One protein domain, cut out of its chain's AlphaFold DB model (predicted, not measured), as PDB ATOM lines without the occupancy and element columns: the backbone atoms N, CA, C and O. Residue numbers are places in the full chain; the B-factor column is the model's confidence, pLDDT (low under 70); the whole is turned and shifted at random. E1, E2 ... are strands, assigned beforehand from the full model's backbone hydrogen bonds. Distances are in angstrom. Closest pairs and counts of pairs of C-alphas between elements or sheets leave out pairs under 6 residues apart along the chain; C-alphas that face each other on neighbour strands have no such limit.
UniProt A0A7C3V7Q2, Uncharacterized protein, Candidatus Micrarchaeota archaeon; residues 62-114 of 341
ATOM      1  N   ASP A  62     -11.573   4.805 -40.877       92.75
ATOM      2  CA  ASP A  62     -11.909   3.621 -41.685       92.75
ATOM      3  C   ASP A  62     -13.271   3.000 -41.330       92.75
ATOM      4  O   ASP A  62     -13.700   2.021 -41.952       92.75
ATOM      5  N   GLY A  63     -13.979   3.583 -40.360       92.75
ATOM      6  CA  GLY A  63     -15.269   3.123 -39.865       92.75
ATOM      7  C   GLY A  63     -15.186   1.843 -39.035       92.75
ATOM      8  O   GLY A  63     -16.232   1.276 -38.696       92.75
ATOM      9  N   ASN A  64     -13.983   1.356 -38.719       93.12
ATOM     10  CA  ASN A  64     -13.789   0.167 -37.913       93.12
ATOM     11  C   ASN A  64     -13.498   0.560 -36.452       93.12
ATOM     12  O   ASN A  64     -12.451   1.107 -36.129       93.12
ATOM     13  N   PRO A  65     -14.386   0.224 -35.502       94.06
ATOM     14  CA  PRO A  65     -14.200   0.602 -34.103       94.06
ATOM     15  C   PRO A  65     -13.049  -0.142 -33.405       94.06
ATOM     16  O   PRO A  65     -12.752   0.166 -32.252       94.06
ATOM     17  N   CYS A  66     -12.429  -1.134 -34.055       96.50
ATOM     18  CA  CYS A  66     -11.243  -1.834 -33.563       96.50
ATOM     19  C   CYS A  66      -9.927  -1.323 -34.151       96.50
ATOM     20  O   CYS A  66      -8.888  -1.944 -33.933       96.50
ATOM     21  N   THR A  67      -9.937  -0.210 -34.866       95.12
ATOM     22  CA  THR A  67      -8.735   0.478 -35.335       95.12
ATOM     23  C   THR A  67      -8.681   1.868 -34.717       95.12
ATOM     24  O   THR A  67      -9.698   2.514 -34.485       95.12
ATOM     25  N   ALA A  68      -7.476   2.302 -34.357       93.12
ATOM     26  CA  ALA A  68      -7.215   3.685 -34.000       93.12
ATOM     27  C   ALA A  68      -6.629   4.395 -35.215       93.12
ATOM     28  O   ALA A  68      -5.555   4.019 -35.694       93.12
ATOM     29  N   ASP A  69      -7.327   5.423 -35.676       93.88
ATOM     30  CA  ASP A  69      -6.928   6.213 -36.832       93.88
ATOM     31  C   ASP A  69      -5.960   7.314 -36.400       93.88
ATOM     32  O   ASP A  69      -6.344   8.283 -35.735       93.88
ATOM     33  N   ASP A  70      -4.683   7.164 -36.755       94.00
ATOM     34  CA  ASP A  70      -3.665   8.184 -36.516       94.00
ATOM     35  C   ASP A  70      -3.275   8.839 -37.840       94.00
ATOM     36  O   ASP A  70      -2.871   8.194 -38.812       94.00
ATOM     37  N   CYS A  71      -3.367  10.162 -37.862       93.19
ATOM     38  CA  CYS A  71      -2.743  10.951 -38.899       93.19
ATOM     39  C   CYS A  71      -2.063  12.164 -38.277       93.19
ATOM     40  O   CYS A  71      -2.694  13.062 -37.714       93.19
ATOM     41  N   GLY A  72      -0.740  12.214 -38.418       90.62
ATOM     42  CA  GLY A  72       0.042  13.334 -37.928       90.62
ATOM     43  C   GLY A  72       1.511  13.235 -38.299       90.62
ATOM     44  O   GLY A  72       1.929  12.441 -39.137       90.62
ATOM     45  N   ALA A  73       2.335  14.040 -37.632       89.94
ATOM     46  CA  ALA A  73       3.773  14.061 -37.889       89.94
ATOM     47  C   ALA A  73       4.455  12.698 -37.644       89.94
ATOM     48  O   ALA A  73       5.493  12.429 -38.241       89.94
ATOM     49  N   LYS A  74       3.875  11.842 -36.788       88.81
ATOM     50  CA  LYS A  74       4.390  10.494 -36.492       88.81
ATOM     51  C   LYS A  74       4.227   9.525 -37.662       88.81
ATOM     52  O   LYS A  74       5.148   8.763 -37.924       88.81
ATOM     53  N   THR A  75       3.110   9.613 -38.378       90.81
ATOM     54  CA  THR A  75       2.789   8.792 -39.554       90.81
ATOM     55  C   THR A  75       3.236   9.457 -40.863       90.81
ATOM     56  O   THR A  75       2.905   9.019 -41.962       90.81
ATOM     57  N   GLY A  76       3.961  10.581 -40.780       91.00
ATOM     58  CA  GLY A  76       4.344  11.364 -41.956       91.00
ATOM     59  C   GLY A  76       3.148  11.960 -42.707       91.00
ATOM     60  O   GLY A  76       3.236  12.149 -43.917       91.00
ATOM     61  N   PHE A  77       2.051  12.256 -41.999       91.06
ATOM     62  CA  PHE A  77       0.767  12.703 -42.556       91.06
ATOM     63  C   PHE A  77       0.118  11.689 -43.512       91.06
ATOM     64  O   PHE A  77      -0.728  12.056 -44.327       91.06
ATOM     65  N   GLN A  78       0.500  10.412 -43.414       92.00
ATOM     66  CA  GLN A  78      -0.255   9.309 -43.995       92.00
ATOM     67  C   GLN A  78      -1.241   8.782 -42.958       92.00
ATOM     68  O   GLN A  78      -0.964   8.799 -41.760       92.00
ATOM     69  N   CYS A  79      -2.412   8.371 -43.421       93.56
ATOM     70  CA  CYS A  79      -3.408   7.775 -42.551       93.56
ATOM     71  C   CYS A  79      -2.973   6.345 -42.205       93.56
ATOM     72  O   CYS A  79      -2.741   5.539 -43.111       93.56
ATOM     73  N   GLU A  80      -2.819   6.055 -40.916       95.56
ATOM     74  CA  GLU A  80      -2.520   4.719 -40.409       95.56
ATOM     75  C   GLU A  80      -3.657   4.248 -39.499       95.56
ATOM     76  O   GLU A  80      -4.075   4.967 -38.595       95.56
ATOM     77  N   HIS A  81      -4.115   3.015 -39.720       94.12
ATOM     78  CA  HIS A  81      -5.165   2.373 -38.930       94.12
ATOM     79  C   HIS A  81      -4.527   1.318 -38.029       94.12
ATOM     80  O   HIS A  81      -4.152   0.224 -38.466       94.12
ATOM     81  N   ILE A  82      -4.327   1.668 -36.761       93.19
ATOM     82  CA  ILE A  82      -3.601   0.833 -35.808       93.19
ATOM     83  C   ILE A  82      -4.579  -0.154 -35.179       93.19
ATOM     84  O   ILE A  82      -5.513   0.237 -34.486       93.19
ATOM     85  N   ALA A  83      -4.348  -1.446 -35.400       95.50
ATOM     86  CA  ALA A  83      -5.170  -2.511 -34.840       95.50
ATOM     87  C   ALA A  83      -5.199  -2.474 -33.301       95.50
ATOM     88  O   ALA A  83      -4.162  -2.585 -32.644       95.50
ATOM     89  N   LEU A  84      -6.402  -2.398 -32.737       94.31
ATOM     90  CA  LEU A  84      -6.655  -2.494 -31.303       94.31
ATOM     91  C   LEU A  84      -6.897  -3.947 -30.887       94.31
ATOM     92  O   LEU A  84      -7.256  -4.819 -31.689       94.31
ATOM     93  N   SER A  85      -6.672  -4.230 -29.607       93.75
ATOM     94  CA  SER A  85      -7.025  -5.503 -28.978       93.75
ATOM     95  C   SER A  85      -7.492  -5.270 -27.546       93.75
ATOM     96  O   SER A  85      -6.901  -4.467 -26.832       93.75
ATOM     97  N   GLY A  86      -8.529  -5.990 -27.121       89.81
ATOM     98  CA  GLY A  86      -9.170  -5.815 -25.818       89.81
ATOM     99  C   GLY A  86     -10.481  -5.016 -25.880       89.81
ATOM    100  O   GLY A  86     -11.039  -4.824 -26.962       89.81
ATOM    101  N   PRO A  87     -10.986  -4.546 -24.725       86.56
ATOM    102  CA  PRO A  87     -12.310  -3.925 -24.598       86.56
ATOM    103  C   PRO A  87     -12.371  -2.481 -25.124       86.56
ATOM    104  O   PRO A  87     -13.376  -1.803 -24.954       86.56
ATOM    105  N   GLU A  88     -11.285  -1.981 -25.713       80.81
ATOM    106  CA  GLU A  88     -11.132  -0.578 -26.114       80.81
ATOM    107  C   GLU A  88     -11.905  -0.220 -27.391       80.81
ATOM    108  O   GLU A  88     -12.049   0.960 -27.706       80.81
ATOM    109  N   GLY A  89     -12.426  -1.212 -28.120       73.56
ATOM    110  CA  GLY A  89     -13.232  -0.959 -29.308       73.56
ATOM    111  C   GLY A  89     -14.700  -0.742 -28.998       73.56
ATOM    112  O   GLY A  89     -15.341  -1.547 -28.325       73.56
ATOM    113  N   ASN A  90     -15.273   0.300 -29.592       86.12
ATOM    114  CA  ASN A  90     -16.711   0.577 -29.560       86.12
ATOM    115  C   ASN A  90     -17.488  -0.334 -30.528       86.12
ATOM    116  O   ASN A  90     -18.317   0.134 -31.311       86.12
ATOM    117  N   CYS A  91     -17.209  -1.637 -30.522       90.44
ATOM    118  CA  CYS A  91     -17.988  -2.610 -31.278       90.44
ATOM    119  C   CYS A  91     -19.445  -2.560 -30.799       90.44
ATOM    120  O   CYS A  91     -19.727  -2.660 -29.604       90.44
ATOM    121  N   THR A  92     -20.382  -2.393 -31.729       88.88
ATOM    122  CA  THR A  92     -21.814  -2.283 -31.425       88.88
ATOM    123  C   THR A  92     -22.587  -3.460 -32.012       88.88
ATOM    124  O   THR A  92     -22.146  -4.100 -32.965       88.88
ATOM    125  N   GLY A  93     -23.754  -3.753 -31.438       87.62
ATOM    126  CA  GLY A  93     -24.638  -4.827 -31.892       87.62
ATOM    127  C   GLY A  93     -25.154  -5.688 -30.744       87.62
ATOM    128  O   GLY A  93     -24.978  -5.362 -29.572       87.62
ATOM    129  N   ASN A  94     -25.797  -6.802 -31.090       89.06
ATOM    130  CA  ASN A  94     -26.176  -7.835 -30.132       89.06
ATOM    131  C   ASN A  94     -25.142  -8.967 -30.201       89.06
ATOM    132  O   ASN A  94     -25.172  -9.760 -31.142       89.06
ATOM    133  N   ALA A  95     -24.248  -9.041 -29.211       88.81
ATOM    134  CA  ALA A  95     -23.231 -10.092 -29.120       88.81
ATOM    135  C   ALA A  95     -23.832 -11.491 -28.860       88.81
ATOM    136  O   ALA A  95     -23.162 -12.501 -29.064       88.81
ATOM    137  N   GLY A  96     -25.103 -11.554 -28.454       87.12
ATOM    138  CA  GLY A  96     -25.774 -12.765 -28.002       87.12
ATOM    139  C   GLY A  96     -25.778 -12.887 -26.480       87.12
ATOM    140  O   GLY A  96     -25.196 -12.078 -25.758       87.12
ATOM    141  N   ASN A  97     -26.471 -13.909 -25.980       87.06
ATOM    142  CA  ASN A  97     -26.514 -14.190 -24.547       87.06
ATOM    143  C   ASN A  97     -25.120 -14.587 -24.059       87.06
ATOM    144  O   ASN A  97     -24.480 -15.419 -24.698       87.06
ATOM    145  N   CYS A  98     -24.695 -14.042 -22.914       91.69
ATOM    146  CA  CYS A  98     -23.413 -14.378 -22.284       91.69
ATOM    147  C   CYS A  98     -22.163 -14.072 -23.120       91.69
ATOM    148  O   CYS A  98     -21.097 -14.636 -22.886       91.69
ATOM    149  N   MET A  99     -22.283 -13.169 -24.089       92.44
ATOM    150  CA  MET A  99     -21.182 -12.746 -24.942       92.44
ATOM    151  C   MET A  99     -21.031 -11.228 -24.863       92.44
ATOM    152  O   MET A  99     -22.016 -10.500 -24.758       92.44
ATOM    153  N   GLU A 100     -19.799 -10.749 -24.955       92.62
ATOM    154  CA  GLU A 100     -19.464  -9.332 -25.095       92.62
ATOM    155  C   GLU A 100     -18.583  -9.125 -26.326       92.62
ATOM    156  O   GLU A 100     -17.900 -10.051 -26.773       92.62
ATOM    157  N   TYR A 101     -18.594  -7.918 -26.890       94.44
ATOM    158  CA  TYR A 101     -17.656  -7.583 -27.954       94.44
ATOM    159  C   TYR A 101     -16.284  -7.224 -27.390       94.44
ATOM    160  O   TYR A 101     -16.162  -6.578 -26.354       94.44
ATOM    161  N   THR A 102     -15.247  -7.602 -28.126       94.50
ATOM    162  CA  THR A 102     -13.858  -7.239 -27.860       94.50
ATOM    163  C   THR A 102     -13.123  -7.101 -29.187       94.50
ATOM    164  O   THR A 102     -13.495  -7.722 -30.186       94.50
ATOM    165  N   CYS A 103     -12.058  -6.312 -29.212       95.56
ATOM    166  CA  CYS A 103     -11.177  -6.278 -30.365       95.56
ATOM    167  C   CYS A 103     -10.150  -7.397 -30.288       95.56
ATOM    168  O   CYS A 103      -9.500  -7.602 -29.258       95.56
ATOM    169  N   ARG A 104      -9.930  -8.074 -31.411       95.94
ATOM    170  CA  ARG A 104      -8.794  -8.970 -31.594       95.94
ATOM    171  C   ARG A 104      -8.084  -8.614 -32.888       95.94
ATOM    172  O   ARG A 104      -8.612  -8.837 -33.972       95.94
ATOM    173  N   ASN A 105      -6.873  -8.074 -32.765       94.62
ATOM    174  CA  ASN A 105      -6.030  -7.678 -33.896       94.62
ATOM    175  C   ASN A 105      -6.774  -6.823 -34.940       94.62
ATOM    176  O   ASN A 105      -6.686  -7.091 -36.137       94.62
ATOM    177  N   GLY A 106      -7.510  -5.803 -34.490       94.38
ATOM    178  CA  GLY A 106      -8.202  -4.884 -35.394       94.38
ATOM    179  C   GLY A 106      -9.578  -5.350 -35.867       94.38
ATOM    180  O   GLY A 106     -10.184  -4.674 -36.690       94.38
ATOM    181  N   VAL A 107     -10.089  -6.476 -35.367       95.19
ATOM    182  CA  VAL A 107     -11.400  -7.020 -35.749       95.19
ATOM    183  C   VAL A 107     -12.309  -7.112 -34.527       95.19
ATOM    184  O   VAL A 107     -11.879  -7.580 -33.472       95.19
ATOM    185  N   CYS A 108     -13.570  -6.696 -34.677       94.69
ATOM    186  CA  CYS A 108     -14.606  -6.946 -33.677       94.69
ATOM    187  C   CYS A 108     -14.931  -8.440 -33.623       94.69
ATOM    188  O   CYS A 108     -15.456  -9.011 -34.579       94.69
ATOM    189  N   GLU A 109     -14.677  -9.054 -32.478       94.75
ATOM    190  CA  GLU A 109     -15.064 -10.425 -32.175       94.75
ATOM    191  C   GLU A 109     -15.946 -10.443 -30.924       94.75
ATOM    192  O   GLU A 109     -15.958  -9.502 -30.131       94.75
ATOM    193  N   THR A 110     -16.703 -11.519 -30.735       94.44
ATOM    194  CA  THR A 110     -17.432 -11.763 -29.488       94.44
ATOM    195  C   THR A 110     -16.664 -12.754 -28.626       94.44
ATOM    196  O   THR A 110     -16.219 -13.785 -29.137       94.44
ATOM    197  N   GLN A 111     -16.576 -12.508 -27.324       91.75
ATOM    198  CA  GLN A 111     -16.025 -13.450 -26.351       91.75
ATOM    199  C   GLN A 111     -17.045 -13.751 -25.247       91.75
ATOM    200  O   GLN A 111     -17.854 -12.880 -24.925       91.75
ATOM    201  N   PRO A 112     -17.036 -14.966 -24.673       91.31
ATOM    202  CA  PRO A 112     -17.867 -15.265 -23.519       91.31
ATOM    203  C   PRO A 112     -17.375 -14.470 -22.310       91.31
ATOM    204  O   PRO A 112     -16.167 -14.374 -22.084       91.31
ATOM    205  N   PHE A 113     -18.306 -13.948 -21.519       88.81
ATOM    206  CA  PHE A 113     -18.003 -13.387 -20.204       88.81
ATOM    207  C   PHE A 113     -18.714 -14.198 -19.121       88.81
ATOM    208  O   PHE A 113     -19.744 -14.818 -19.372       88.81
ATOM    209  N   SER A 114     -18.135 -14.212 -17.927       88.75
ATOM    210  CA  SER A 114     -18.638 -14.923 -16.752       88.75
ATOM    211  C   SER A 114     -18.326 -14.079 -15.507       88.75
ATOM    212  O   SER A 114     -17.267 -13.433 -15.480       88.75
TER     213      SER A 114
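What this domain is: This is residues 62 to 114 of the 341 residues of an uncharacterized protein of Candidatus Micrarchaeota archaeon (UniProt A0A7C3V7Q2). With little regular structure, this is a thin rod of two small strand hairpins set end to end, E1 with E2 and E3 with E4, and a long loop, residues 84 to 98, leads from one to the other. The printed part has 53 residues, with four named strands in the order E1, E2, E3, E4 and no named helix; 20 residues are in named elements, and the class is all strand. Each hairpin is an antiparallel two-stranded sheet. The whole is loose, radius of gyration of the C-alphas 13.2 A, spanning 43 by 17 by 11 A.

Where its parts are: E1, residues 67 to 70, begins at C-alpha 67 (-8.735, 0.478, -35.335) and is 9.3 A long. E2, residues 80 to 83, is 9.5 A long. E3, residues 99 to 104, is 14.6 A. E4, residues 107 to 112, is 16.1 A, ending at C-alpha 112 (-17.867, -15.265, -23.519).

How they stand to each other: In the hairpin E1 and E2, at 149 degrees, N 68 and O 82 are within hydrogen-bond range, 2.9 A. In the hairpin E3 and E4, at 142 degrees, N 102 and O 109 are too, 2.9 A. E1 and E3 are apart.

The domain as a whole: The farthest C-alphas, of Gly 76 and Asn 97, are 43.7 A apart. The printed part has no cut. The link E2 to E3 is long. No printed residue is under pLDDT 70.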